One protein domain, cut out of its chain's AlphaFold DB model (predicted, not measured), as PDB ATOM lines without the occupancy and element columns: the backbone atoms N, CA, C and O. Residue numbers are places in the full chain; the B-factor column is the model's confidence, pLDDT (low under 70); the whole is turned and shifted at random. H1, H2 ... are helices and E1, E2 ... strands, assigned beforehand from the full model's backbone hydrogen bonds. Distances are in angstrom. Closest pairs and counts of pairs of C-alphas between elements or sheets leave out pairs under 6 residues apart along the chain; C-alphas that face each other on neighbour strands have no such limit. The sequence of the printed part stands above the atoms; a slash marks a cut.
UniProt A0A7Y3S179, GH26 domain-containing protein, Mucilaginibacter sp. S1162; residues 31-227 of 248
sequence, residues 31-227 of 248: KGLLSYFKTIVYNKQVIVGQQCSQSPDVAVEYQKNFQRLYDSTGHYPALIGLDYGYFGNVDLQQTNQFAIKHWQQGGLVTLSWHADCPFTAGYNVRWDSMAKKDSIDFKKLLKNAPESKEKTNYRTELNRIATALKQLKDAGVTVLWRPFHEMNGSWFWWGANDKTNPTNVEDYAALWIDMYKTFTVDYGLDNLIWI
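Overview. This is residues 31 to 227 of the 248 residues of the protein "GH26 domain-containing protein" of Mucilaginibacter sp. S1162 (UniProt A0A7Y3S179). A twisted, curled wall of five short parallel strands has H2, H3 and the long H5 over one face, while H6 packs close to H5 past the wall's E5 edge and the small H4 bridges the beginnings of H5 and H6. Two long loops, residues 114 to 137 and 180 to 200, reach toward the H4 end, and residues 38 to 44, of which 38 to 42 belong to H1, stick out. The printed part has 197 residues, with six named helices and five named strands in the order H1 E1 H2 E2 H3 E3 H4 H5 E4 H6 E5, and its class is mixed. The strands run side by side as E1 E2 E3 E4 E5. The whole is compact, with a radius of gyration of the C-alphas of 17.6 A, yet elongated, spanning 51 by 32 by 31 A.

Arrangement. E1, residues 49 to 51, and E5, residues 224 to 226, are the edge strands; E2, residues 79 to 83, E3, residues 108 to 113, and E4, residues 175 to 179, are inner. N 50 and O 79 are 3.0 A apart, N 110 and O 80 2.9 A, N 178 and O 111 2.8 A, and N 225 and O 175 2.8 A, within hydrogen-bond range. H3, residues 92 to 104, is over E2 and E3 at a height over the sheet of 9.2 A. H2, residues 58 to 73, lies on the same face and touches H3, with residues 58 to 59 alone, at a shallow tilt of 27 degrees; C-alphas 58 and 95 are closest, 6.3 A. H5, residues 149 to 170, touches H3 with residues 164 to 168 alone; C-alphas 92 and 164 are closest, 6.4 A. H2, H3 and H5 with the sheet make two layers, helices on one face of a sheet. Four strand-helix-strand units, parallel neighbour strands with helices between, have right-handed crossovers: E1 H2 E2, E2 H3 E3, E3 H4 H5 E4 and E4 H6 E5, where H4 is residues 138 to 141 and H6 residues 201 to 218. H4 touches H5, C-alphas 141 and 151 being closest at 4.6 A, and H6, C-alphas 138 and 203 at 6.0 A. H5 and H6 are close but not clearly touching, at a steep tilt of 48 degrees. H1, residues 31 to 42, only grazes the sheet. Every O i to N i+4 pair is within hydrogen-bond range in H1, H3, H5 and H6; H2 has 9 of 12, and H4 is too short for one.

Along the chain. H1 begins at C-alpha 31, (45.457, -31.070, -7.340). H5 measures 31.5 A from C-alpha 149, (18.058, -19.073, 17.202), H6 24.9 A, H2 21.4 A and E3 17.1 A. E5 ends at C-alpha 226, (40.081, -23.006, 0.652).

Size, cuts and confidence. The C-alphas of Gly 74 and Pro 146, farthest apart, are 54.8 A apart. The printed part has no cut. The long links are E3 to H4 and E4 to H6. pLDDT is under 70 at residues 122 to 123, 125 to 132 and 192 to 199.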
ATOM      1  N   LYS A  31      44.010 -30.806  -7.263       96.31
ATOM      2  CA  LYS A  31      45.457 -31.070  -7.340       96.31
ATOM      3  C   LYS A  31      46.065 -30.431  -8.590       96.31
ATOM      4  O   LYS A  31      47.140 -29.829  -8.506       96.31
ATOM      5  N   GLY A  32      45.368 -30.534  -9.716       97.12
ATOM      6  CA  GLY A  32      45.761 -29.926 -10.978       97.12
ATOM      7  C   GLY A  32      45.839 -28.406 -10.902       97.12
ATOM      8  O   GLY A  32      46.878 -27.835 -11.224       97.12
ATOM      9  N   LEU A  33      44.810 -27.755 -10.352       97.50
ATOM     10  CA  LEU A  33      44.793 -26.300 -10.161       97.50
ATOM     11  C   LEU A  33      45.910 -25.825  -9.224       97.50
ATOM     12  O   LEU A  33      46.601 -24.860  -9.539       97.50
ATOM     13  N   LEU A  34      46.150 -26.520  -8.107       96.62
ATOM     14  CA  LEU A  34      47.265 -26.186  -7.210       96.62
ATOM     15  C   LEU A  34      48.626 -26.315  -7.906       96.62
ATOM     16  O   LEU A  34      49.531 -25.522  -7.649       96.62
ATOM     17  N   SER A  35      48.779 -27.301  -8.792       96.50
ATOM     18  CA  SER A  35      50.001 -27.486  -9.583       96.50
ATOM     19  C   SER A  35      50.146 -26.386 -10.636       96.50
ATOM     20  O   SER A  35      51.222 -25.810 -10.777       96.50
ATOM     21  N   TYR A  36      49.049 -26.023 -11.302       96.44
ATOM     22  CA  TYR A  36      48.990 -24.909 -12.241       96.44
ATOM     23  C   TYR A  36      49.379 -23.579 -11.583       96.44
ATOM     24  O   TYR A  36      50.248 -22.879 -12.099       96.44
ATOM     25  N   PHE A  37      48.835 -23.253 -10.405       96.31
ATOM     26  CA  PHE A  37      49.190 -22.020  -9.692       96.31
ATOM     27  C   PHE A  37      50.665 -21.960  -9.296       96.31
ATOM     28  O   PHE A  37      51.270 -20.895  -9.392       96.31
ATOM     29  N   LYS A  38      51.279 -23.088  -8.918       95.50
ATOM     30  CA  LYS A  38      52.730 -23.138  -8.675       95.50
ATOM     31  C   LYS A  38      53.522 -22.759  -9.926       95.50
ATOM     32  O   LYS A  38      54.486 -22.007  -9.813       95.50
ATOM     33  N   THR A  39      53.097 -23.217 -11.103       95.19
ATOM     34  CA  THR A  39      53.724 -22.840 -12.379       95.19
ATOM     35  C   THR A  39      53.560 -21.352 -12.673       95.19
ATOM     36  O   THR A  39      54.525 -20.705 -13.069       95.19
ATOM     37  N   ILE A  40      52.372 -20.786 -12.434       95.44
ATOM     38  CA  ILE A  40      52.117 -19.346 -12.603       95.44
ATOM     39  C   ILE A  40      53.056 -18.519 -11.714       95.44
ATOM     40  O   ILE A  40      53.695 -17.588 -12.201       95.44
ATOM     41  N   VAL A  41      53.204 -18.901 -10.439       94.38
ATOM     42  CA  VAL A  41      54.132 -18.250  -9.498       94.38
ATOM     43  C   VAL A  41      55.583 -18.391  -9.959       94.38
ATOM     44  O   VAL A  41      56.301 -17.395 -10.017       94.38
ATOM     45  N   TYR A  42      56.012 -19.602 -10.325       93.94
ATOM     46  CA  TYR A  42      57.371 -19.870 -10.808       93.94
ATOM     47  C   TYR A  42      57.718 -19.023 -12.044       93.94
ATOM     48  O   TYR A  42      58.799 -18.441 -12.122       93.94
ATOM     49  N   ASN A  43      56.763 -18.877 -12.962       93.69
ATOM     50  CA  ASN A  43      56.902 -18.079 -14.179       93.69
ATOM     51  C   ASN A  43      56.695 -16.571 -13.966       93.69
ATOM     52  O   ASN A  43      56.777 -15.819 -14.936       93.69
ATOM     53  N   LYS A  44      56.413 -16.112 -12.736       94.12
ATOM     54  CA  LYS A  44      56.099 -14.705 -12.417       94.12
ATOM     55  C   LYS A  44      54.935 -14.148 -13.251       94.12
ATOM     56  O   LYS A  44      54.944 -12.990 -13.662       94.12
ATOM     57  N   GLN A  45      53.943 -14.988 -13.519       93.81
ATOM     58  CA  GLN A  45      52.735 -14.634 -14.258       93.81
ATOM     59  C   GLN A  45      51.602 -14.265 -13.293       93.81
ATOM     60  O   GLN A  45      51.627 -14.609 -12.112       93.81
ATOM     61  N   VAL A  46      50.589 -13.573 -13.812       94.25
ATOM     62  CA  VAL A  46      49.376 -13.216 -13.068       94.25
ATOM     63  C   VAL A  46      48.146 -13.749 -13.789       94.25
ATOM     64  O   VAL A  46      48.082 -13.750 -15.017       94.25
ATOM     65  N   ILE A  47      47.164 -14.202 -13.013       95.19
ATOM     66  CA  ILE A  47      45.842 -14.567 -13.519       95.19
ATOM     67  C   ILE A  47      44.949 -13.347 -13.334       95.19
ATOM     68  O   ILE A  47      44.737 -12.899 -12.208       95.19
ATOM     69  N   VAL A  48      44.431 -12.813 -14.436       94.69
ATOM     70  CA  VAL A  48      43.476 -11.703 -14.397       94.69
ATOM     71  C   VAL A  48      42.095 -12.249 -14.043       94.69
ATOM     72  O   VAL A  48      41.628 -13.209 -14.662       94.69
ATOM     73  N   GLY A  49      41.448 -11.632 -13.057       95.50
ATOM     74  CA  GLY A  49      40.093 -11.971 -12.644       95.50
ATOM     75  C   GLY A  49      39.195 -10.752 -12.489       95.50
ATOM     76  O   GLY A  49      39.685  -9.640 -12.315       95.50
ATOM     77  N   GLN A  50      37.883 -10.979 -12.550       95.12
ATOM     78  CA  GLN A  50      36.864  -9.932 -12.463       95.12
ATOM     79  C   GLN A  50      35.654 -10.419 -11.654       95.12
ATOM     80  O   GLN A  50      35.158 -11.523 -11.883       95.12
ATOM     81  N   GLN A  51      35.178  -9.588 -10.718       93.81
ATOM     82  CA  GLN A  51      33.976  -9.853  -9.917       93.81
ATOM     83  C   GLN A  51      32.704  -9.524 -10.710       93.81
ATOM     84  O   GLN A  51      32.650  -8.484 -11.369       93.81
ATOM     85  N   CYS A  52      31.681 -10.378 -10.593       89.44
ATOM     86  CA  CYS A  52      30.407 -10.287 -11.317       89.44
ATOM     87  C   CYS A  52      29.163 -10.427 -10.416       89.44
ATOM     88  O   CYS A  52      28.101 -10.788 -10.902       89.44
ATOM     89  N   SER A  53      29.263 -10.170  -9.109       83.44
ATOM     90  CA  SER A  53      28.148 -10.335  -8.154       83.44
ATOM     91  C   SER A  53      27.986  -9.148  -7.195       83.44
ATOM     92  O   SER A  53      27.652  -9.309  -6.025       83.44
ATOM     93  N   GLN A  54      28.242  -7.929  -7.680       76.38
ATOM     94  CA  GLN A  54      28.002  -6.697  -6.910       76.38
ATOM     95  C   GLN A  54      26.562  -6.169  -7.049       76.38
ATOM     96  O   GLN A  54      26.260  -5.071  -6.586       76.38
ATOM     97  N   SER A  55      25.668  -6.958  -7.652       81.19
ATOM     98  CA  SER A  55      24.223  -6.731  -7.709       81.19
ATOM     99  C   SER A  55      23.475  -8.063  -7.490       81.19
ATOM    100  O   SER A  55      24.100  -9.117  -7.648       81.19
ATOM    101  N   PRO A  56      22.168  -8.051  -7.152       76.81
ATOM    102  CA  PRO A  56      21.364  -9.272  -7.060       76.81
ATOM    103  C   PRO A  56      21.255 -10.039  -8.388       76.81
ATOM    104  O   PRO A  56      21.003 -11.238  -8.374       76.81
ATOM    105  N   ASP A  57      21.446  -9.354  -9.520       87.38
ATOM    106  CA  ASP A  57      21.398  -9.937 -10.860       87.38
ATOM    107  C   ASP A  57      22.825 -10.143 -11.397       87.38
ATOM    108  O   ASP A  57      23.513  -9.213 -11.844       87.38
ATOM    109  N   VAL A  58      23.282 -11.394 -11.344       89.31
ATOM    110  CA  VAL A  58      24.602 -11.798 -11.851       89.31
ATOM    111  C   VAL A  58      24.683 -11.693 -13.377       89.31
ATOM    112  O   VAL A  58      25.771 -11.472 -13.912       89.31
ATOM    113  N   ALA A  59      23.566 -11.795 -14.104       90.44
ATOM    114  CA  ALA A  59      23.569 -11.685 -15.558       90.44
ATOM    115  C   ALA A  59      23.866 -10.250 -16.007       90.44
ATOM    116  O   ALA A  59      24.687 -10.046 -16.907       90.44
ATOM    117  N   VAL A  60      23.266  -9.260 -15.340       89.56
ATOM    118  CA  VAL A  60      23.551  -7.836 -15.579       89.56
ATOM    119  C   VAL A  60      25.021  -7.522 -15.301       89.56
ATOM    120  O   VAL A  60      25.699  -6.904 -16.127       89.56
ATOM    121  N   GLU A  61      25.550  -7.992 -14.173       90.25
ATOM    122  CA  GLU A  61      26.947  -7.756 -13.801       90.25
ATOM    123  C   GLU A  61      27.930  -8.500 -14.719       90.25
ATOM    124  O   GLU A  61      28.985  -7.955 -15.050       90.25
ATOM    125  N   TYR A  62      27.588  -9.699 -15.201       90.81
ATOM    126  CA  TYR A  62      28.389 -10.417 -16.194       90.81
ATOM    127  C   TYR A  62      28.485  -9.636 -17.511       90.81
ATOM    128  O   TYR A  62      29.578  -9.478 -18.054       90.81
ATOM    129  N   GLN A  63      27.370  -9.097 -18.015       90.12
ATOM    130  CA  GLN A  63      27.388  -8.255 -19.216       90.12
ATOM    131  C   GLN A  63      28.246  -7.000 -18.999       90.12
ATOM    132  O   GLN A  63      29.157  -6.695 -19.770       90.12
ATOM    133  N   LYS A  64      28.014  -6.295 -17.893       90.06
ATOM    134  CA  LYS A  64      28.687  -5.030 -17.591       90.06
ATOM    135  C   LYS A  64      30.191  -5.174 -17.367       90.06
ATOM    136  O   LYS A  64      30.951  -4.322 -17.828       90.06
ATOM    137  N   ASN A  65      30.612  -6.204 -16.635       88.12
ATOM    138  CA  ASN A  65      31.987  -6.325 -16.155       88.12
ATOM    139  C   ASN A  65      32.805  -7.350 -16.944       88.12
ATOM    140  O   ASN A  65      34.015  -7.195 -17.045       88.12
ATOM    141  N   PHE A  66      32.178  -8.385 -17.502       89.31
ATOM    142  CA  PHE A  66      32.875  -9.478 -18.181       89.31
ATOM    143  C   PHE A  66      32.787  -9.342 -19.704       89.31
ATOM    144  O   PHE A  66      33.823  -9.304 -20.369       89.31
ATOM    145  N   GLN A  67      31.575  -9.185 -20.252       89.62
ATOM    146  CA  GLN A  67      31.383  -9.007 -21.697       89.62
ATOM    147  C   GLN A  67      32.057  -7.722 -22.185       89.62
ATOM    148  O   GLN A  67      32.819  -7.755 -23.143       89.62
ATOM    149  N   ARG A  68      31.907  -6.616 -21.450       90.25
ATOM    150  CA  ARG A  68      32.578  -5.351 -21.782       90.25
ATOM    151  C   ARG A  68      34.107  -5.463 -21.856       90.25
ATOM    152  O   ARG A  68      34.723  -4.798 -22.691       90.25
ATOM    153  N   LEU A  69      34.730  -6.270 -20.990       92.00
ATOM    154  CA  LEU A  69      36.177  -6.514 -21.045       92.00
ATOM    155  C   LEU A  69      36.547  -7.298 -22.303       92.00
ATOM    156  O   LEU A  69      37.514  -6.934 -22.968       92.00
ATOM    157  N   TYR A  70      35.758  -8.312 -22.663       92.31
ATOM    158  CA  TYR A  70      35.945  -9.028 -23.920       92.31
ATOM    159  C   TYR A  70      35.799  -8.098 -25.125       92.31
ATOM    160  O   TYR A  70      36.699  -8.044 -25.954       92.31
ATOM    161  N   ASP A  71      34.738  -7.296 -25.185       94.19
ATOM    162  CA  ASP A  71      34.492  -6.380 -26.305       94.19
ATOM    163  C   ASP A  71      35.620  -5.346 -26.463       94.19
ATOM    164  O   ASP A  71      35.940  -4.930 -27.574       94.19
ATOM    165  N   SER A  72      36.259  -4.956 -25.353       93.81
ATOM    166  CA  SER A  72      37.346  -3.967 -25.349       93.81
ATOM    167  C   SER A  72      38.735  -4.564 -25.604       93.81
ATOM    168  O   SER A  72      39.645  -3.832 -25.984       93.81
ATOM    169  N   THR A  73      38.939  -5.861 -25.345       93.62
ATOM    170  CA  THR A  73      40.281  -6.484 -25.341       93.62
ATOM    171  C   THR A  73      40.419  -7.708 -26.244       93.62
ATOM    172  O   THR A  73      41.534  -8.159 -26.482       93.62
ATOM    173  N   GLY A  74      39.311  -8.275 -26.723       93.50
ATOM    174  CA  GLY A  74      39.258  -9.571 -27.403       93.50
ATOM    175  C   GLY A  74      39.434 -10.782 -26.477       93.50
ATOM    176  O   GLY A  74      39.522 -11.911 -26.961       93.50
ATOM    177  N   HIS A  75      39.503 -10.580 -25.154       90.44
ATOM    178  CA  HIS A  75      39.809 -11.630 -24.185       90.44
ATOM    179  C   HIS A  75      38.885 -11.589 -22.964       90.44
ATOM    180  O   HIS A  75      38.631 -10.538 -22.381       90.44
ATOM    181  N   TYR A  76      38.416 -12.761 -22.532       91.12
ATOM    182  CA  TYR A  76      37.738 -12.896 -21.245       91.12
ATOM    183  C   TYR A  76      38.762 -12.958 -20.102       91.12
ATOM    184  O   TYR A  76      39.830 -13.557 -20.276       91.12
ATOM    185  N   PRO A  77      38.443 -12.419 -18.910       94.12
ATOM    186  CA  PRO A  77      39.227 -12.685 -17.709       94.12
ATOM    187  C   PRO A  77      39.328 -14.191 -17.446       94.12
ATOM    188  O   PRO A  77      38.350 -14.930 -17.563       94.12
ATOM    189  N   ALA A  78      40.511 -14.657 -17.052       95.19
ATOM    190  CA  ALA A  78      40.739 -16.073 -16.784       95.19
ATOM    191  C   ALA A  78      39.971 -16.552 -15.540       95.19
ATOM    192  O   ALA A  78      39.522 -17.696 -15.496       95.19
ATOM    193  N   LEU A  79      39.779 -15.682 -14.545       97.44
ATOM    194  CA  LEU A  79      39.070 -15.974 -13.299       97.44
ATOM    195  C   LEU A  79      37.767 -15.166 -13.201       97.44
ATOM    196  O   LEU A  79      37.796 -13.937 -13.213       97.44
ATOM    197  N   ILE A  80      36.631 -15.847 -13.041       97.00
ATOM    198  CA  ILE A  80      35.377 -15.194 -12.646       97.00
ATOM    199  C   ILE A  80      35.248 -15.200 -11.124       97.00
ATOM    200  O   ILE A  80      35.450 -16.234 -10.479       97.00
ATOM    201  N   GLY A  81      34.918 -14.042 -10.560       97.06
ATOM    202  CA  GLY A  81      34.569 -13.882  -9.157       97.06
ATOM    203  C   GLY A  81      33.063 -13.734  -8.967       97.06
ATOM    204  O   GLY A  81      32.417 -12.925  -9.633       97.06
ATOM    205  N   LEU A  82      32.507 -14.534  -8.065       96.62
ATOM    206  CA  LEU A  82      31.084 -14.590  -7.741       96.62
ATOM    207  C   LEU A  82      30.896 -14.549  -6.216       96.62
ATOM    208  O   LEU A  82      31.861 -14.678  -5.460       96.62
ATOM    209  N   ASP A  83      29.663 -14.360  -5.747       95.31
ATOM    210  CA  ASP A  83      29.347 -14.302  -4.318       95.31
ATOM    211  C   ASP A  83      28.000 -14.963  -4.036       95.31
ATOM    212  O   ASP A  83      27.079 -14.844  -4.839       95.31
ATOM    213  N   TYR A  84      27.893 -15.656  -2.907       95.12
ATOM    214  CA  TYR A  84      26.641 -16.274  -2.456       95.12
ATOM    215  C   TYR A  84      25.855 -15.442  -1.432       95.12
ATOM    216  O   TYR A  84      24.823 -15.882  -0.919       95.12
ATOM    217  N   GLY A  85      26.338 -14.240  -1.139       90.62
ATOM    218  CA  GLY A  85      25.667 -13.244  -0.325       90.62
ATOM    219  C   GLY A  85      25.817 -11.852  -0.932       90.62
ATOM    220  O   GLY A  85      25.698 -11.660  -2.134       90.62
ATOM    221  N   TYR A  86      26.062 -10.862  -0.085       83.25
ATOM    222  CA  TYR A  86      25.997  -9.422  -0.353       83.25
ATOM    223  C   TYR A  86      24.570  -8.862  -0.508       83.25
ATOM    224  O   TYR A  86      24.331  -7.720  -0.114       83.25
ATOM    225  N   PHE A  87      23.610  -9.670  -0.973       84.56
ATOM    226  CA  PHE A  87      22.174  -9.369  -0.944       84.56
ATOM    227  C   PHE A  87      21.360 -10.527  -0.342       84.56
ATOM    228  O   PHE A  87      21.742 -11.691  -0.446       84.56
ATOM    229  N   GLY A  88      20.215 -10.223   0.276       82.50
ATOM    230  CA  GLY A  88      19.353 -11.245   0.893       82.50
ATOM    231  C   GLY A  88      18.592 -12.116  -0.107       82.50
ATOM    232  O   GLY A  88      18.069 -13.161   0.257       82.50
ATOM    233  N   ASN A  89      18.543 -11.699  -1.371       84.19
ATOM    234  CA  ASN A  89      17.813 -12.350  -2.454       84.19
ATOM    235  C   ASN A  89      18.735 -12.857  -3.577       84.19
ATOM    236  O   ASN A  89      18.311 -12.919  -4.727       84.19
ATOM    237  N   VAL A  90      19.992 -13.195  -3.269       88.38
ATOM    238  CA  VAL A  90      20.908 -13.766  -4.269       88.38
ATOM    239  C   VAL A  90      20.373 -15.099  -4.779       88.38
ATOM    240  O   VAL A  90      20.173 -16.042  -4.004       88.38
ATOM    241  N   ASP A  91      20.236 -15.196  -6.097       93.00
ATOM    242  CA  ASP A  91      19.939 -16.445  -6.785       93.00
ATOM    243  C   ASP A  91      21.218 -17.293  -6.924       93.00
ATOM    244  O   ASP A  91      22.056 -17.092  -7.813       93.00
ATOM    245  N   LEU A  92      21.385 -18.264  -6.019       94.62
ATOM    246  CA  LEU A  92      22.527 -19.185  -6.056       94.62
ATOM    247  C   LEU A  92      22.492 -20.108  -7.278       94.62
ATOM    248  O   LEU A  92      23.548 -20.529  -7.746       94.62
ATOM    249  N   GLN A  93      21.304 -20.422  -7.802       95.31
ATOM    250  CA  GLN A  93      21.165 -21.280  -8.973       95.31
ATOM    251  C   GLN A  93      21.671 -20.548 -10.216       95.31
ATOM    252  O   GLN A  93      22.500 -21.093 -10.947       95.31
ATOM    253  N   GLN A  94      21.246 -19.300 -10.425       95.00
ATOM    254  CA  GLN A  94      21.749 -18.469 -11.517       95.00
ATOM    255  C   GLN A  94      23.250 -18.190 -11.355       95.00
ATOM    256  O   GLN A  94      24.014 -18.324 -12.313       95.00
ATOM    257  N   THR A  95      23.709 -17.901 -10.134       96.06
ATOM    258  CA  THR A  95      25.145 -17.749  -9.835       96.06
ATOM    259  C   THR A  95      25.933 -18.996 -10.255       96.06
ATOM    260  O   THR A  95      26.959 -18.893 -10.935       96.06
ATOM    261  N   ASN A  96      25.423 -20.187  -9.933       97.94
ATOM    262  CA  ASN A  96      26.030 -21.453 -10.332       97.94
ATOM    263  C   ASN A  96      26.021 -21.672 -11.848       97.94
ATOM    264  O   ASN A  96      27.000 -22.193 -12.380       97.94
ATOM    265  N   GLN A  97      24.981 -21.245 -12.568       97.44
ATOM    266  CA  GLN A  97      24.957 -21.324 -14.035       97.44
ATOM    267  C   GLN A  97      26.114 -20.534 -14.663       97.44
ATOM    268  O   GLN A  97      26.786 -21.047 -15.559       97.44
ATOM    269  N   PHE A  98      26.412 -19.329 -14.164       96.31
ATOM    270  CA  PHE A  98      27.555 -18.541 -14.643       96.31
ATOM    271  C   PHE A  98      28.904 -19.158 -14.260       96.31
ATOM    272  O   PHE A  98      29.815 -19.183 -15.092       96.31
ATOM    273  N   ALA A  99      29.027 -19.712 -13.050       97.75
ATOM    274  CA  ALA A  99      30.219 -20.454 -12.636       97.75
ATOM    275  C   ALA A  99      30.489 -21.656 -13.559       97.75
ATOM    276  O   ALA A  99      31.601 -21.816 -14.062       97.75
ATOM    277  N   ILE A 100      29.462 -22.471 -13.822       98.50
ATOM    278  CA  ILE A 100      29.541 -23.651 -14.692       98.50
ATOM    279  C   ILE A 100      29.876 -23.236 -16.125       98.50
ATOM    280  O   ILE A 100      30.779 -23.818 -16.725       98.50
ATOM    281  N   LYS A 101      29.213 -22.204 -16.661       96.62
ATOM    282  CA  LYS A 101      29.484 -21.679 -18.006       96.62
ATOM    283  C   LYS A 101      30.943 -21.244 -18.154       96.62
ATOM    284  O   LYS A 101      31.618 -21.682 -19.084       96.62
ATOM    285  N   HIS A 102      31.445 -20.418 -17.234       96.00
ATOM    286  CA  HIS A 102      32.829 -19.932 -17.286       96.00
ATOM    287  C   HIS A 102      33.835 -21.077 -17.132       96.00
ATOM    288  O   HIS A 102      34.836 -21.143 -17.845       96.00
ATOM    289  N   TRP A 103      33.533 -22.040 -16.255       97.62
ATOM    290  CA  TRP A 103      34.325 -23.255 -16.116       97.62
ATOM    291  C   TRP A 103      34.372 -24.053 -17.423       97.62
ATOM    292  O   TRP A 103      35.460 -24.372 -17.896       97.62
ATOM    293  N   GLN A 104      33.239 -24.333 -18.063       96.38
ATOM    294  CA  GLN A 104      33.185 -25.076 -19.330       96.38
ATOM    295  C   GLN A 104      33.963 -24.387 -20.462       96.38
ATOM    296  O   GLN A 104      34.543 -25.068 -21.302       96.38
ATOM    297  N   GLN A 105      34.071 -23.057 -20.430       93.56
ATOM    298  CA  GLN A 105      34.880 -22.262 -21.364       93.56
ATOM    299  C   GLN A 105      36.394 -22.279 -21.062       93.56
ATOM    300  O   GLN A 105      37.172 -21.627 -21.753       93.56
ATOM    301  N   GLY A 106      36.833 -23.027 -20.046       93.62
ATOM    302  CA  GLY A 106      38.241 -23.144 -19.649       93.62
ATOM    303  C   GLY A 106      38.670 -22.176 -18.545       93.62
ATOM    304  O   GLY A 106      39.822 -22.216 -18.117       93.62
ATOM    305  N   GLY A 107      37.755 -21.338 -18.058       95.38
ATOM    306  CA  GLY A 107      38.012 -20.376 -16.997       95.38
ATOM    307  C   GLY A 107      38.065 -20.984 -15.592       95.38
ATOM    308  O   GLY A 107      37.637 -22.113 -15.340       95.38
ATOM    309  N   LEU A 108      38.598 -20.209 -14.654       98.19
ATOM    310  CA  LEU A 108      38.658 -20.512 -13.227       98.19
ATOM    311  C   LEU A 108      37.503 -19.830 -12.490       98.19
ATOM    312  O   LEU A 108      37.065 -18.754 -12.891       98.19
ATOM    313  N   VAL A 109      37.054 -20.420 -11.382       98.50
ATOM    314  CA  VAL A 109      35.939 -19.905 -10.573       98.50
ATOM    315  C   VAL A 109      36.413 -19.621  -9.151       98.50
ATOM    316  O   VAL A 109      36.973 -20.501  -8.492       98.50
ATOM    317  N   THR A 110      36.150 -18.410  -8.656       98.62
ATOM    318  CA  THR A 110      36.219 -18.090  -7.225       98.62
ATOM    319  C   THR A 110      34.865 -17.636  -6.709       98.62
ATOM    320  O   THR A 110      34.146 -16.893  -7.375       98.62
ATOM    321  N   LEU A 111      34.521 -18.112  -5.517       98.25
ATOM    322  CA  LEU A 111      33.294 -17.769  -4.817       98.25
ATOM    323  C   LEU A 111      33.649 -17.233  -3.438       98.25
ATOM    324  O   LEU A 111      34.329 -17.912  -2.664       98.25
ATOM    325  N   SER A 112      33.184 -16.026  -3.143       96.81
ATOM    326  CA  SER A 112      33.129 -15.500  -1.783       96.81
ATOM    327  C   SER A 112      31.732 -15.613  -1.195       96.81
ATOM    328  O   SER A 112      30.776 -16.018  -1.860       96.81
ATOM    329  N   TRP A 113      31.632 -15.302   0.092       95.50
ATOM    330  CA  TRP A 113      30.367 -15.346   0.799       95.50
ATOM    331  C   TRP A 113      30.294 -14.217   1.809       95.50
ATOM    332  O   TRP A 113      30.884 -14.255   2.888       95.50
ATOM    333  N   HIS A 114      29.551 -13.196   1.418       93.31
ATOM    334  CA  HIS A 114      29.111 -12.121   2.286       93.31
ATOM    335  C   HIS A 114      27.929 -12.619   3.138       93.31
ATOM    336  O   HIS A 114      26.767 -12.370   2.813       93.31
ATOM    337  N   ALA A 115      28.256 -13.384   4.184       91.38
ATOM    338  CA  ALA A 115      27.310 -14.128   5.011       91.38
ATOM    339  C   ALA A 115      26.336 -13.228   5.780       91.38
ATOM    340  O   ALA A 115      26.743 -12.239   6.388       91.38
ATOM    341  N   ASP A 116      25.061 -13.607   5.825       89.50
ATOM    342  CA  ASP A 116      24.095 -12.899   6.664       89.50
ATOM    343  C   ASP A 116      24.453 -13.026   8.155       89.50
ATOM    344  O   ASP A 116      25.014 -14.039   8.582       89.50
ATOM    345  N   CYS A 117      24.170 -11.989   8.943       90.00
ATOM    346  CA  CYS A 117      24.486 -11.967  10.366       90.00
ATOM    347  C   CYS A 117      23.458 -12.792  11.157       90.00
ATOM    348  O   CYS A 117      22.301 -12.380  11.273       90.00
ATOM    349  N   PRO A 118      23.850 -13.918  11.787       90.25
ATOM    350  CA  PRO A 118      22.895 -14.787  12.474       90.25
ATOM    351  C   PRO A 118      22.341 -14.189  13.780       90.25
ATOM    352  O   PRO A 118      21.369 -14.723  14.316       90.25
ATOM    353  N   PHE A 119      22.939 -13.095  14.274       87.06
ATOM    354  CA  PHE A 119      22.604 -12.403  15.529       87.06
ATOM    355  C   PHE A 119      21.603 -11.246  15.353       87.06
ATOM    356  O   PHE A 119      21.148 -10.653  16.334       87.06
ATOM    357  N   THR A 120      21.244 -10.895  14.116       82.06
ATOM    358  CA  THR A 120      20.314  -9.796  13.811       82.06
ATOM    359  C   THR A 120      19.091 -10.290  13.044       82.06
ATOM    360  O   THR A 120      19.089 -11.379  12.479       82.06
ATOM    361  N   ALA A 121      18.013  -9.503  13.052       73.75
ATOM    362  CA  ALA A 121      16.858  -9.761  12.198       73.75
ATOM    363  C   ALA A 121      17.050  -9.064  10.846       73.75
ATOM    364  O   ALA A 121      17.524  -7.931  10.811       73.75
ATOM    365  N   GLY A 122      16.617  -9.717   9.766       68.44
ATOM    366  CA  GLY A 122      16.779  -9.201   8.407       68.44
ATOM    367  C   GLY A 122      18.203  -9.360   7.871       68.44
ATOM    368  O   GLY A 122      19.120  -9.720   8.603       68.44
ATOM    369  N   TYR A 123      18.355  -9.088   6.575       65.19
ATOM    370  CA  TYR A 123      19.610  -9.286   5.862       65.19
ATOM    371  C   TYR A 123      20.620  -8.177   6.157       65.19
ATOM    372  O   TYR A 123      20.363  -7.008   5.853       65.19
ATOM    373  N   ASN A 124      21.776  -8.529   6.716       73.00
ATOM    374  CA  ASN A 124      22.709  -7.542   7.233       73.00
ATOM    375  C   ASN A 124      24.161  -8.020   7.268       73.00
ATOM    376  O   ASN A 124      24.599  -8.698   8.197       73.00
ATOM    377  N   VAL A 125      24.943  -7.609   6.268       67.75
ATOM    378  CA  VAL A 125      26.332  -8.073   6.148       67.75
ATOM    379  C   VAL A 125      27.360  -7.040   6.589       67.75
ATOM    380  O   VAL A 125      28.332  -7.409   7.238       67.75
ATOM    381  N   ARG A 126      27.178  -5.757   6.244       62.25
ATOM    382  CA  ARG A 126      28.296  -4.791   6.187       62.25
ATOM    383  C   ARG A 126      28.179  -3.559   7.096       62.25
ATOM    384  O   ARG A 126      29.196  -2.925   7.349       62.25
ATOM    385  N   TRP A 127      26.979  -3.184   7.555       51.59
ATOM    386  CA  TRP A 127      26.785  -1.882   8.226       51.59
ATOM    387  C   TRP A 127      26.014  -1.934   9.542       51.59
ATOM    388  O   TRP A 127      26.392  -1.236  10.477       51.59
ATOM    389  N   ASP A 128      24.988  -2.771   9.659       53.16
ATOM    390  CA  ASP A 128      24.168  -2.855  10.875       53.16
ATOM    391  C   ASP A 128      24.470  -4.150  11.675       53.16
ATOM    392  O   ASP A 128      24.114  -4.283  12.842       53.16
ATOM    393  N   SER A 129      25.272  -5.059  11.107       57.25
ATOM    394  CA  SER A 129      25.854  -6.214  11.803       57.25
ATOM    395  C   SER A 129      26.730  -5.786  12.989       57.25
ATOM    396  O   SER A 129      26.821  -6.495  13.990       57.25
ATOM    397  N   MET A 130      27.302  -4.580  12.917       60.19
ATOM    398  CA  MET A 130      28.134  -3.980  13.963       60.19
ATOM    399  C   MET A 130      27.343  -3.197  15.019       60.19
ATOM    400  O   MET A 130      27.870  -2.957  16.106       60.19
ATOM    401  N   ALA A 131      26.082  -2.827  14.756       61.59
ATOM    402  CA  ALA A 131      25.249  -2.111  15.728       61.59
ATOM    403  C   ALA A 131      24.967  -2.954  16.985       61.59
ATOM    404  O   ALA A 131      24.664  -2.411  18.045       61.59
ATOM    405  N   LYS A 132      25.115  -4.283  16.882       67.94
ATOM    406  CA  LYS A 132      24.947  -5.242  17.983       67.94
ATOM    407  C   LYS A 132      26.180  -6.117  18.217       67.94
ATOM    408  O   LYS A 132      26.043  -7.274  18.606       67.94
ATOM    409  N   LYS A 133      27.383  -5.582  17.999       71.94
ATOM    410  CA  LYS A 133      28.652  -6.305  18.212       71.94
ATOM    411  C   LYS A 133      28.768  -6.984  19.586       71.94
ATOM    412  O   LYS A 133      29.279  -8.092  19.660       71.94
ATOM    413  N   ASP A 134      28.198  -6.391  20.640       75.62
ATOM    414  CA  ASP A 134      28.211  -6.965  21.998       75.62
ATOM    415  C   ASP A 134      27.391  -8.265  22.114       75.62
ATOM    416  O   ASP A 134      27.532  -9.012  23.077       75.62
ATOM    417  N   SER A 135      26.524  -8.546  21.135       78.31
ATOM    418  CA  SER A 135      25.719  -9.772  21.061       78.31
ATOM    419  C   SER A 135      26.359 -10.888  20.229       78.31
ATOM    420  O   SER A 135      25.838 -12.005  20.218       78.31
ATOM    421  N   ILE A 136      27.468 -10.599  19.539       84.69
ATOM    422  CA  ILE A 136      28.159 -11.566  18.687       84.69
ATOM    423  C   ILE A 136      28.913 -12.562  19.574       84.69
ATOM    424  O   ILE A 136      29.801 -12.195  20.336       84.69
ATOM    425  N   ASP A 137      28.563 -13.841  19.443       88.19
ATOM    426  CA  ASP A 137      29.211 -14.950  20.144       88.19
ATOM    427  C   ASP A 137      29.338 -16.157  19.207       88.19
ATOM    428  O   ASP A 137      28.400 -16.943  19.036       88.19
ATOM    429  N   PHE A 138      30.505 -16.315  18.578       90.06
ATOM    430  CA  PHE A 138      30.735 -17.382  17.596       90.06
ATOM    431  C   PHE A 138      30.578 -18.781  18.181       90.06
ATOM    432  O   PHE A 138      30.217 -19.704  17.448       90.06
ATOM    433  N   LYS A 139      30.782 -18.952  19.493       92.25
ATOM    434  CA  LYS A 139      30.627 -20.257  20.143       92.25
ATOM    435  C   LYS A 139      29.197 -20.766  20.037       92.25
ATOM    436  O   LYS A 139      29.015 -21.973  19.917       92.25
ATOM    437  N   LYS A 140      28.194 -19.880  19.981       94.56
ATOM    438  CA  LYS A 140      26.790 -20.261  19.736       94.56
ATOM    439  C   LYS A 140      26.563 -20.852  18.350       94.56
ATOM    440  O   LYS A 140      25.613 -21.602  18.158       94.56
ATOM    441  N   LEU A 141      27.411 -20.520  17.380       95.19
ATOM    442  CA  LEU A 141      27.238 -20.948  15.996       95.19
ATOM    443  C   LEU A 141      27.799 -22.350  15.743       95.19
ATOM    444  O   LEU A 141      27.403 -22.980  14.761       95.19
ATOM    445  N   LEU A 142      28.700 -22.850  16.599       96.88
ATOM    446  CA  LEU A 142      29.387 -24.139  16.445       96.88
ATOM    447  C   LEU A 142      28.415 -25.331  16.449       96.88
ATOM    448  O   LEU A 142      27.343 -25.290  17.051       96.88
ATOM    449  N   LYS A 143      28.777 -26.424  15.764       96.69
ATOM    450  CA  LYS A 143      27.862 -27.553  15.524       96.69
ATOM    451  C   LYS A 143      27.460 -28.226  16.835       96.69
ATOM    452  O   LYS A 143      26.316 -28.652  16.989       96.69
ATOM    453  N   ASN A 144      28.391 -28.268  17.783       96.56
ATOM    454  CA  ASN A 144      28.238 -28.830  19.124       96.56
ATOM    455  C   ASN A 144      27.701 -27.835  20.170       96.56
ATOM    456  O   ASN A 144      27.569 -28.213  21.331       96.56
ATOM    457  N   ALA A 145      27.401 -26.591  19.796       96.94
ATOM    458  CA  ALA A 145      26.799 -25.628  20.712       96.94
ATOM    459  C   ALA A 145      25.360 -26.037  21.083       96.94
ATOM    460  O   ALA A 145      24.701 -26.710  20.281       96.94
ATOM    461  N   PRO A 146      24.829 -25.615  22.246       98.00
ATOM    462  CA  PRO A 146      23.403 -25.732  22.542       98.00
ATOM    463  C   PRO A 146      22.535 -25.107  21.445       98.00
ATOM    464  O   PRO A 146      22.940 -24.146  20.785       98.00
ATOM    465  N   GLU A 147      21.330 -25.644  21.253       97.44
ATOM    466  CA  GLU A 147      20.388 -25.074  20.292       97.44
ATOM    467  C   GLU A 147      20.025 -23.633  20.670       97.44
ATOM    468  O   GLU A 147      19.755 -23.309  21.826       97.44
ATOM    469  N   SER A 148      20.053 -22.759  19.671       96.75
ATOM    470  CA  SER A 148      19.749 -21.335  19.791       96.75
ATOM    471  C   SER A 148      19.271 -20.813  18.442       96.75
ATOM    472  O   SER A 148      19.558 -21.408  17.401       96.75
ATOM    473  N   LYS A 149      18.556 -19.684  18.441       95.12
ATOM    474  CA  LYS A 149      18.058 -19.073  17.202       95.12
ATOM    475  C   LYS A 149      19.210 -18.726  16.254       95.12
ATOM    476  O   LYS A 149      19.111 -18.951  15.053       95.12
ATOM    477  N   GLU A 150      20.315 -18.231  16.797       93.75
ATOM    478  CA  GLU A 150      21.523 -17.857  16.064       93.75
ATOM    479  C   GLU A 150      22.183 -19.081  15.424       93.75
ATOM    480  O   GLU A 150      22.543 -19.045  14.244       93.75
ATOM    481  N   LYS A 151      22.268 -20.199  16.162       96.31
ATOM    482  CA  LYS A 151      22.732 -21.480  15.616       96.31
ATOM    483  C   LYS A 151      21.840 -21.935  14.465       96.31
ATOM    484  O   LYS A 151      22.357 -22.276  13.404       96.31
ATOM    485  N   THR A 152      20.517 -21.919  14.643       96.94
ATOM    486  CA  THR A 152      19.563 -22.320  13.598       96.94
ATOM    487  C   THR A 152      19.687 -21.443  12.351       96.94
ATOM    488  O   THR A 152      19.750 -21.982  11.245       96.94
ATOM    489  N   ASN A 153      19.790 -20.121  12.515       94.19
ATOM    490  CA  ASN A 153      19.987 -19.173  11.416       94.19
ATOM    491  C   ASN A 153      21.276 -19.487  10.646       94.19
ATOM    492  O   ASN A 153      21.248 -19.699   9.434       94.19
ATOM    493  N   TYR A 154      22.399 -19.590  11.362       95.62
ATOM    494  CA  TYR A 154      23.699 -19.865  10.759       95.62
ATOM    495  C   TYR A 154      23.735 -21.223  10.055       95.62
ATOM    496  O   TYR A 154      24.213 -21.319   8.929       95.62
ATOM    497  N   ARG A 155      23.200 -22.281  10.677       97.25
ATOM    498  CA  ARG A 155      23.202 -23.633  10.096       97.25
ATOM    499  C   ARG A 155      22.276 -23.764   8.896       97.25
ATOM    500  O   ARG A 155      22.628 -24.470   7.955       97.25
ATOM    501  N   THR A 156      21.140 -23.068   8.901       96.12
ATOM    502  CA  THR A 156      20.244 -22.990   7.740       96.12
ATOM    503  C   THR A 156      20.961 -22.368   6.547       96.12
ATOM    504  O   THR A 156      20.958 -22.942   5.457       96.12
ATOM    505  N   GLU A 157      21.640 -21.241   6.760       95.06
ATOM    506  CA  GLU A 157      22.410 -20.588   5.704       95.06
ATOM    507  C   GLU A 157      23.598 -21.457   5.259       95.06
ATOM    508  O   GLU A 157      23.808 -21.660   4.065       95.06
ATOM    509  N   LEU A 158      24.325 -22.071   6.197       97.25
ATOM    510  CA  LEU A 158      25.437 -22.973   5.896       97.25
ATOM    511  C   LEU A 158      24.988 -24.168   5.034       97.25
ATOM    512  O   LEU A 158      25.691 -24.545   4.097       97.25
ATOM    513  N   ASN A 159      23.796 -24.720   5.293       98.12
ATOM    514  CA  ASN A 159      23.180 -25.759   4.465       98.12
ATOM    515  C   ASN A 159      22.829 -25.253   3.057       98.12
ATOM    516  O   ASN A 159      23.089 -25.950   2.072       98.12
ATOM    517  N   ARG A 160      22.282 -24.035   2.941       97.38
ATOM    518  CA  ARG A 160      21.980 -23.392   1.651       97.38
ATOM    519  C   ARG A 160      23.247 -23.257   0.799       97.38
ATOM    520  O   ARG A 160      23.258 -23.672  -0.361       97.38
ATOM    521  N   ILE A 161      24.330 -22.762   1.400       98.19
ATOM    522  CA  ILE A 161      25.634 -22.606   0.746       98.19
ATOM    523  C   ILE A 161      26.247 -23.955   0.365       98.19
ATOM    524  O   ILE A 161      26.675 -24.136  -0.775       98.19
ATOM    525  N   ALA A 162      26.268 -24.922   1.283       98.56
ATOM    526  CA  ALA A 162      26.839 -26.239   1.017       98.56
ATOM    527  C   ALA A 162      26.100 -26.970  -0.115       98.56
ATOM    528  O   ALA A 162      26.733 -27.589  -0.970       98.56
ATOM    529  N   THR A 163      24.772 -26.836  -0.171       98.56
ATOM    530  CA  THR A 163      23.943 -27.382  -1.254       98.56
ATOM    531  C   THR A 163      24.301 -26.752  -2.601       98.56
ATOM    532  O   THR A 163      24.485 -27.468  -3.586       98.56
ATOM    533  N   ALA A 164      24.475 -25.428  -2.660       98.56
ATOM    534  CA  ALA A 164      24.899 -24.748  -3.883       98.56
ATOM    535  C   ALA A 164      26.320 -25.159  -4.318       98.56
ATOM    536  O   ALA A 164      26.547 -25.440  -5.495       98.56
ATOM    537  N   LEU A 165      27.267 -25.284  -3.383       98.81
ATOM    538  CA  LEU A 165      28.617 -25.782  -3.682       98.81
ATOM    539  C   LEU A 165      28.604 -27.241  -4.161       98.81
ATOM    540  O   LEU A 165      29.405 -27.613  -5.022       98.81
ATOM    541  N   LYS A 166      27.681 -28.065  -3.650       98.75
ATOM    542  CA  LYS A 166      27.507 -29.454  -4.085       98.75
ATOM    543  C   LYS A 166      27.049 -29.543  -5.538       98.75
ATOM    544  O   LYS A 166      27.565 -30.381  -6.269       98.75
ATOM    545  N   GLN A 167      26.180 -28.640  -5.994       98.75
ATOM    546  CA  GLN A 167      25.807 -28.556  -7.413       98.75
ATOM    547  C   GLN A 167      27.025 -28.271  -8.306       98.75
ATOM    548  O   GLN A 167      27.177 -28.883  -9.361       98.75
ATOM    549  N   LEU A 168      27.930 -27.385  -7.871       98.88
ATOM    550  CA  LEU A 168      29.180 -27.122  -8.591       98.88
ATOM    551  C   LEU A 168      30.114 -28.335  -8.589       98.88
ATOM    552  O   LEU A 168      30.719 -28.632  -9.620       98.88
ATOM    553  N   LYS A 169      30.198 -29.065  -7.468       98.62
ATOM    554  CA  LYS A 169      30.916 -30.347  -7.405       98.62
ATOM    555  C   LYS A 169      30.368 -31.327  -8.441       98.62
ATOM    556  O   LYS A 169      31.147 -31.907  -9.192       98.62
ATOM    557  N   ASP A 170      29.050 -31.487  -8.491       98.56
ATOM    558  CA  ASP A 170      28.380 -32.443  -9.378       98.56
ATOM    559  C   ASP A 170      28.518 -32.059 -10.858       98.56
ATOM    560  O   ASP A 170      28.570 -32.929 -11.723       98.56
ATOM    561  N   ALA A 171      28.696 -30.768 -11.146       98.56
ATOM    562  CA  ALA A 171      29.059 -30.256 -12.465       98.56
ATOM    563  C   ALA A 171      30.573 -30.336 -12.781       98.56
ATOM    564  O   ALA A 171      31.010 -29.862 -13.833       98.56
ATOM    565  N   GLY A 172      31.395 -30.900 -11.889       98.19
ATOM    566  CA  GLY A 172      32.841 -31.052 -12.076       98.19
ATOM    567  C   GLY A 172      33.645 -29.752 -11.942       98.19
ATOM    568  O   GLY A 172      34.761 -29.666 -12.461       98.19
ATOM    569  N   VAL A 173      33.096 -28.729 -11.280       98.75
ATOM    570  CA  VAL A 173      33.744 -27.424 -11.090       98.75
ATOM    571  C   VAL A 173      34.620 -27.448  -9.837       98.75
ATOM    572  O   VAL A 173      34.123 -27.652  -8.728       98.75
ATOM    573  N   THR A 174      35.920 -27.170  -9.988       98.75
ATOM    574  CA  THR A 174      36.799 -26.866  -8.843       98.75
ATOM    575  C   THR A 174      36.665 -25.387  -8.480       98.75
ATOM    576  O   THR A 174      36.839 -24.520  -9.337       98.75
ATOM    577  N   VAL A 175      36.388 -25.089  -7.209       98.81
ATOM    578  CA  VAL A 175      36.072 -23.733  -6.732       98.81
ATOM    579  C   VAL A 175      37.171 -23.208  -5.811       98.81
ATOM    580  O   VAL A 175      37.552 -23.872  -4.848       98.81
ATOM    581  N   LEU A 176      37.641 -21.982  -6.060       98.81
ATOM    582  CA  LEU A 176      38.414 -21.199  -5.091       98.81
ATOM    583  C   LEU A 176      37.437 -20.582  -4.080       98.81
ATOM    584  O   LEU A 176      36.858 -19.523  -4.335       98.81
ATOM    585  N   TRP A 177      37.216 -21.279  -2.967       98.75
ATOM    586  CA  TRP A 177      36.242 -20.926  -1.936       98.75
ATOM    587  C   TRP A 177      36.857 -19.975  -0.910       98.75
ATOM    588  O   TRP A 177      37.804 -20.341  -0.212       98.75
ATOM    589  N   ARG A 178      36.320 -18.755  -0.818       97.94
ATOM    590  CA  ARG A 178      36.856 -17.644  -0.020       97.94
ATOM    591  C   ARG A 178      35.820 -17.149   1.005       97.94
ATOM    592  O   ARG A 178      35.272 -16.060   0.832       97.94
ATOM    593  N   PRO A 179      35.504 -17.949   2.038       96.44
ATOM    594  CA  PRO A 179      34.557 -17.555   3.072       96.44
ATOM    595  C   PRO A 179      35.207 -16.604   4.085       96.44
ATOM    596  O   PRO A 179      36.432 -16.512   4.145       96.44
ATOM    597  N   PHE A 180      34.380 -15.925   4.888       93.56
ATOM    598  CA  PHE A 180      34.796 -15.074   6.014       93.56
ATOM    599  C   PHE A 180      36.018 -14.192   5.718       93.56
ATOM    600  O   PHE A 180      36.949 -14.113   6.522       93.56
ATOM    601  N   HIS A 181      36.048 -13.570   4.536       93.00
ATOM    602  CA  HIS A 181      37.153 -12.734   4.078       93.00
ATOM    603  C   HIS A 181      37.258 -11.439   4.873       93.00
ATOM    604  O   HIS A 181      36.285 -10.964   5.447       93.00
ATOM    605  N   GLU A 182      38.448 -10.842   4.864       89.50
ATOM    606  CA  GLU A 182      38.731  -9.572   5.538       89.50
ATOM    607  C   GLU A 182      38.434  -9.604   7.047       89.50
ATOM    608  O   GLU A 182      38.089  -8.599   7.659       89.50
ATOM    609  N   MET A 183      38.608 -10.779   7.650       86.88
ATOM    610  CA  MET A 183      38.347 -11.064   9.062       86.88
ATOM    611  C   MET A 183      39.165 -10.230  10.054       86.88
ATOM    612  O   MET A 183      38.853 -10.217  11.237       86.88
ATOM    613  N   ASN A 184      40.231  -9.580   9.591       81.50
ATOM    614  CA  ASN A 184      41.052  -8.654  10.368       81.50
ATOM    615  C   ASN A 184      40.549  -7.198  10.309       81.50
ATOM    616  O   ASN A 184      41.263  -6.301  10.754       81.50
ATOM    617  N   GLY A 185      39.381  -6.950   9.713       79.62
ATOM    618  CA  GLY A 185      38.664  -5.677   9.754       79.62
ATOM    619  C   GLY A 185      37.437  -5.726  10.668       79.62
ATOM    620  O   GLY A 185      37.058  -6.780  11.166       79.62
ATOM    621  N   SER A 186      36.782  -4.577  10.849       77.88
ATOM    622  CA  SER A 186      35.652  -4.390  11.776       77.88
ATOM    623  C   SER A 186      34.316  -4.075  11.083       77.88
ATOM    624  O   SER A 186      33.437  -3.459  11.676       77.88
ATOM    625  N   TRP A 187      34.157  -4.437   9.807       81.25
ATOM    626  CA  TRP A 187      32.948  -4.146   9.009       81.25
ATOM    627  C   TRP A 187      32.090  -5.378   8.707       81.25
ATOM    628  O   TRP A 187      31.074  -5.267   8.028       81.25
ATOM    629  N   PHE A 188      32.486  -6.554   9.183       87.06
ATOM    630  CA  PHE A 188      31.700  -7.778   9.074       87.06
ATOM    631  C   PHE A 188      31.487  -8.376  10.459       87.06
ATOM    632  O   PHE A 188      32.351  -8.239  11.323       87.06
ATOM    633  N   TRP A 189      30.385  -9.104  10.661       86.88
ATOM    634  CA  TRP A 189      30.127  -9.771  11.944       86.88
ATOM    635  C   TRP A 189      31.172 -10.849  12.266       86.88
ATOM    636  O   TRP A 189      31.417 -11.126  13.434       86.88
ATOM    637  N   TRP A 190      31.806 -11.437  11.242       88.00
ATOM    638  CA  TRP A 190      32.932 -12.368  11.400       88.00
ATOM    639  C   TRP A 190      34.287 -11.664  11.565       88.00
ATOM    640  O   TRP A 190      35.316 -12.330  11.694       88.00
ATOM    641  N   GLY A 191      34.308 -10.330  11.502       82.69
ATOM    642  CA  GLY A 191      35.484  -9.524  11.773       82.69
ATOM    643  C   GLY A 191      35.852  -9.656  13.241       82.69
ATOM    644  O   GLY A 191      35.161  -9.129  14.113       82.69
ATOM    645  N   ALA A 192      36.933 -10.375  13.522       68.38
ATOM    646  CA  ALA A 192      37.557 -10.280  14.826       68.38
ATOM    647  C   ALA A 192      38.198  -8.890  14.906       68.38
ATOM    648  O   ALA A 192      38.685  -8.405  13.883       68.38
ATOM    649  N   ASN A 193      38.290  -8.319  16.115       62.25
ATOM    650  CA  ASN A 193      39.304  -7.317  16.467       62.25
ATOM    651  C   ASN A 193      38.967  -5.815  16.363       62.25
ATOM    652  O   ASN A 193      39.695  -5.035  15.741       62.25
ATOM    653  N   ASP A 194      37.969  -5.368  17.117       59.09
ATOM    654  CA  ASP A 194      38.020  -4.009  17.662       59.09
ATOM    655  C   ASP A 194      37.916  -4.049  19.199       59.09
ATOM    656  O   ASP A 194      37.567  -5.075  19.781       59.09
ATOM    657  N   LYS A 195      38.230  -2.940  19.888       51.28
ATOM    658  CA  LYS A 195      38.146  -2.828  21.367       51.28
ATOM    659  C   LYS A 195      36.736  -3.063  21.931       51.28
ATOM    660  O   LYS A 195      36.530  -2.982  23.137       51.28
ATOM    661  N   THR A 196      35.767  -3.250  21.055       50.47
ATOM    662  CA  THR A 196      34.344  -3.215  21.323       50.47
ATOM    663  C   THR A 196      33.611  -4.438  20.763       50.47
ATOM    664  O   THR A 196      32.398  -4.503  20.879       50.47
ATOM    665  N   ASN A 197      34.326  -5.402  20.178       56.53
ATOM    666  CA  ASN A 197      33.818  -6.676  19.700       56.53
ATOM    667  C   ASN A 197      34.619  -7.767  20.429       56.53
ATOM    668  O   ASN A 197      35.802  -7.954  20.130       56.53
ATOM    669  N   PRO A 198      34.012  -8.474  21.397       53.84
ATOM    670  CA  PRO A 198      34.699  -9.450  22.242       53.84
ATOM    671  C   PRO A 198      35.088 -10.745  21.508       53.84
ATOM    672  O   PRO A 198      35.597 -11.676  22.133       53.84
ATOM    673  N   THR A 199      34.866 -10.826  20.194       62.56
ATOM    674  CA  THR A 199      35.263 -11.970  19.375       62.56
ATOM    675  C   THR A 199      36.782 -12.153  19.391       62.56
ATOM    676  O   THR A 199      37.536 -11.306  18.902       62.56
ATOM    677  N   ASN A 200      37.232 -13.293  19.919       72.81
ATOM    678  CA  ASN A 200      38.645 -13.631  20.001       72.81
ATOM    679  C   ASN A 200      39.124 -14.411  18.755       72.81
ATOM    680  O   ASN A 200      38.350 -14.934  17.951       72.81
ATOM    681  N   VAL A 201      40.444 -14.473  18.592       79.81
ATOM    682  CA  VAL A 201      41.112 -15.149  17.470       79.81
ATOM    683  C   VAL A 201      40.791 -16.650  17.405       79.81
ATOM    684  O   VAL A 201      40.672 -17.215  16.316       79.81
ATOM    685  N   GLU A 202      40.654 -17.290  18.564       84.62
ATOM    686  CA  GLU A 202      40.422 -18.732  18.694       84.62
ATOM    687  C   GLU A 202      39.013 -19.119  18.235       84.62
ATOM    688  O   GLU A 202      38.847 -20.094  17.507       84.62
ATOM    689  N   ASP A 203      38.015 -18.313  18.581       87.19
ATOM    690  CA  ASP A 203      36.613 -18.491  18.226       87.19
ATOM    691  C   ASP A 203      36.416 -18.338  16.709       87.19
ATOM    692  O   ASP A 203      35.683 -19.117  16.095       87.19
ATOM    693  N   TYR A 204      37.116 -17.389  16.069       88.62
ATOM    694  CA  TYR A 204      37.138 -17.282  14.604       88.62
ATOM    695  C   TYR A 204      37.712 -18.550  13.959       88.62
ATOM    696  O   TYR A 204      37.114 -19.116  13.038       88.62
ATOM    697  N   ALA A 205      38.863 -19.018  14.450       89.75
ATOM    698  CA  ALA A 205      39.492 -20.232  13.941       89.75
ATOM    699  C   ALA A 205      38.585 -21.458  14.142       89.75
ATOM    700  O   ALA A 205      38.430 -22.259  13.219       89.75
ATOM    701  N   ALA A 206      37.931 -21.574  15.302       92.62
ATOM    702  CA  ALA A 206      36.979 -22.637  15.601       92.62
ATOM    703  C   ALA A 206      35.789 -22.626  14.632       92.62
ATOM    704  O   ALA A 206      35.440 -23.677  14.092       92.62
ATOM    705  N   LEU A 207      35.211 -21.454  14.347       94.19
ATOM    706  CA  LEU A 207      34.110 -21.311  13.392       94.19
ATOM    707  C   LEU A 207      34.530 -21.683  11.962       94.19
ATOM    708  O   LEU A 207      33.794 -22.377  11.255       94.19
ATOM    709  N   TRP A 208      35.729 -21.275  11.538       95.50
ATOM    710  CA  TRP A 208      36.271 -21.651  10.230       95.50
ATOM    711  C   TRP A 208      36.494 -23.163  10.116       95.50
ATOM    712  O   TRP A 208      36.122 -23.772   9.112       95.50
ATOM    713  N   ILE A 209      37.099 -23.784  11.135       95.94
ATOM    714  CA  ILE A 209      37.357 -25.233  11.177       95.94
ATOM    715  C   ILE A 209      36.042 -26.014  11.200       95.94
ATOM    716  O   ILE A 209      35.933 -27.050  10.545       95.94
ATOM    717  N   ASP A 210      35.045 -25.528  11.932       97.69
ATOM    718  CA  ASP A 210      33.710 -26.108  11.956       97.69
ATOM    719  C   ASP A 210      33.069 -26.090  10.558       97.69
ATOM    720  O   ASP A 210      32.692 -27.151  10.062       97.69
ATOM    721  N   MET A 211      33.058 -24.944   9.863       98.19
ATOM    722  CA  MET A 211      32.586 -24.856   8.472       98.19
ATOM    723  C   MET A 211      33.380 -25.783   7.545       98.19
ATOM    724  O   MET A 211      32.787 -26.475   6.716       98.19
ATOM    725  N   TYR A 212      34.708 -25.826   7.689       98.06
ATOM    726  CA  TYR A 212      35.560 -26.733   6.923       98.06
ATOM    727  C   TYR A 212      35.123 -28.185   7.106       98.06
ATOM    728  O   TYR A 212      34.922 -28.892   6.117       98.06
ATOM    729  N   LYS A 213      34.935 -28.631   8.352       98.19
ATOM    730  CA  LYS A 213      34.482 -29.991   8.662       98.19
ATOM    731  C   LYS A 213      33.072 -30.234   8.144       98.19
ATOM    732  O   LYS A 213      32.858 -31.255   7.507       98.19
ATOM    733  N   THR A 214      32.139 -29.301   8.326       98.44
ATOM    734  CA  THR A 214      30.785 -29.441   7.783       98.44
ATOM    735  C   THR A 214      30.824 -29.622   6.270       98.44
ATOM    736  O   THR A 214      30.316 -30.611   5.754       98.44
ATOM    737  N   PHE A 215      31.502 -28.744   5.537       98.69
ATOM    738  CA  PHE A 215      31.545 -28.823   4.077       98.69
ATOM    739  C   PHE A 215      32.272 -30.074   3.574       98.69
ATOM    740  O   PHE A 215      31.799 -30.731   2.650       98.69
ATOM    741  N   THR A 216      33.409 -30.429   4.171       98.19
ATOM    742  CA  THR A 216      34.235 -31.542   3.677       98.19
ATOM    743  C   THR A 216      33.766 -32.912   4.156       98.19
ATOM    744  O   THR A 216      33.823 -33.860   3.378       98.19
ATOM    745  N   VAL A 217      33.298 -33.030   5.400       98.19
ATOM    746  CA  VAL A 217      32.888 -34.302   6.012       98.19
ATOM    747  C   VAL A 217      31.396 -34.542   5.817       98.19
ATOM    748  O   VAL A 217      31.028 -35.588   5.295       98.19
ATOM    749  N   ASP A 218      30.544 -33.578   6.176       98.25
ATOM    750  CA  ASP A 218      29.089 -33.787   6.130       98.25
ATOM    751  C   ASP A 218      28.550 -33.704   4.687       98.25
ATOM    752  O   ASP A 218      27.700 -34.502   4.301       98.25
ATOM    753  N   TYR A 219      29.064 -32.774   3.869       98.44
ATOM    754  CA  TYR A 219      28.620 -32.580   2.473       98.44
ATOM    755  C   TYR A 219      29.553 -33.204   1.424       98.44
ATOM    756  O   TYR A 219      29.248 -33.183   0.228       98.44
ATOM    757  N   GLY A 220      30.699 -33.749   1.842       98.38
ATOM    758  CA  GLY A 220      31.657 -34.376   0.931       98.38
ATOM    759  C   GLY A 220      32.235 -33.421  -0.120       98.38
ATOM    760  O   GLY A 220      32.540 -33.857  -1.230       98.38
ATOM    761  N   LEU A 221      32.343 -32.118   0.165       98.56
ATOM    762  CA  LEU A 221      32.839 -31.109  -0.779       98.56
ATOM    763  C   LEU A 221      34.368 -31.181  -0.912       98.56
ATOM    764  O   LEU A 221      35.129 -30.494  -0.231       98.56
ATOM    765  N   ASP A 222      34.826 -32.038  -1.819       97.88
ATOM    766  CA  ASP A 222      36.236 -32.283  -2.140       97.88
ATOM    767  C   ASP A 222      36.771 -31.400  -3.287       97.88
ATOM    768  O   ASP A 222      37.994 -31.308  -3.467       97.88
ATOM    769  N   ASN A 223      35.884 -30.690  -3.991       98.25
ATOM    770  CA  ASN A 223      36.157 -29.775  -5.105       98.25
ATOM    771  C   ASN A 223      36.564 -28.351  -4.675       98.25
ATOM    772  O   ASN A 223      36.794 -27.495  -5.529       98.25
ATOM    773  N   LEU A 224      36.659 -28.074  -3.370       98.69
ATOM    774  CA  LEU A 224      36.997 -26.745  -2.850       98.69
ATOM    775  C   LEU A 224      38.504 -26.589  -2.598       98.69
ATOM    776  O   LEU A 224      39.131 -27.406  -1.915       98.69
ATOM    777  N   ILE A 225      39.074 -25.490  -3.094       98.56
ATOM    778  CA  ILE A 225      40.353 -24.927  -2.651       98.56
ATOM    779  C   ILE A 225      40.027 -23.791  -1.682       98.56
ATOM    780  O   ILE A 225      39.448 -22.785  -2.082       98.56
ATOM    781  N   TRP A 226      40.393 -23.957  -0.414       97.88
ATOM    782  CA  TRP A 226      40.081 -23.006   0.652       97.88
ATOM    783  C   TRP A 226      41.039 -21.816   0.626       97.88
ATOM    784  O   TRP A 226      42.255 -21.994   0.690       97.88
ATOM    785  N   ILE A 227      40.484 -20.610   0.546       97.12
ATOM    786  CA  ILE A 227      41.223 -19.355   0.443       97.12
ATOM    787  C   ILE A 227      41.052 -18.560   1.736       97.12
ATOM    788  O   ILE A 227      39.978 -18.035   2.016       97.12
TER     789      ILE A 227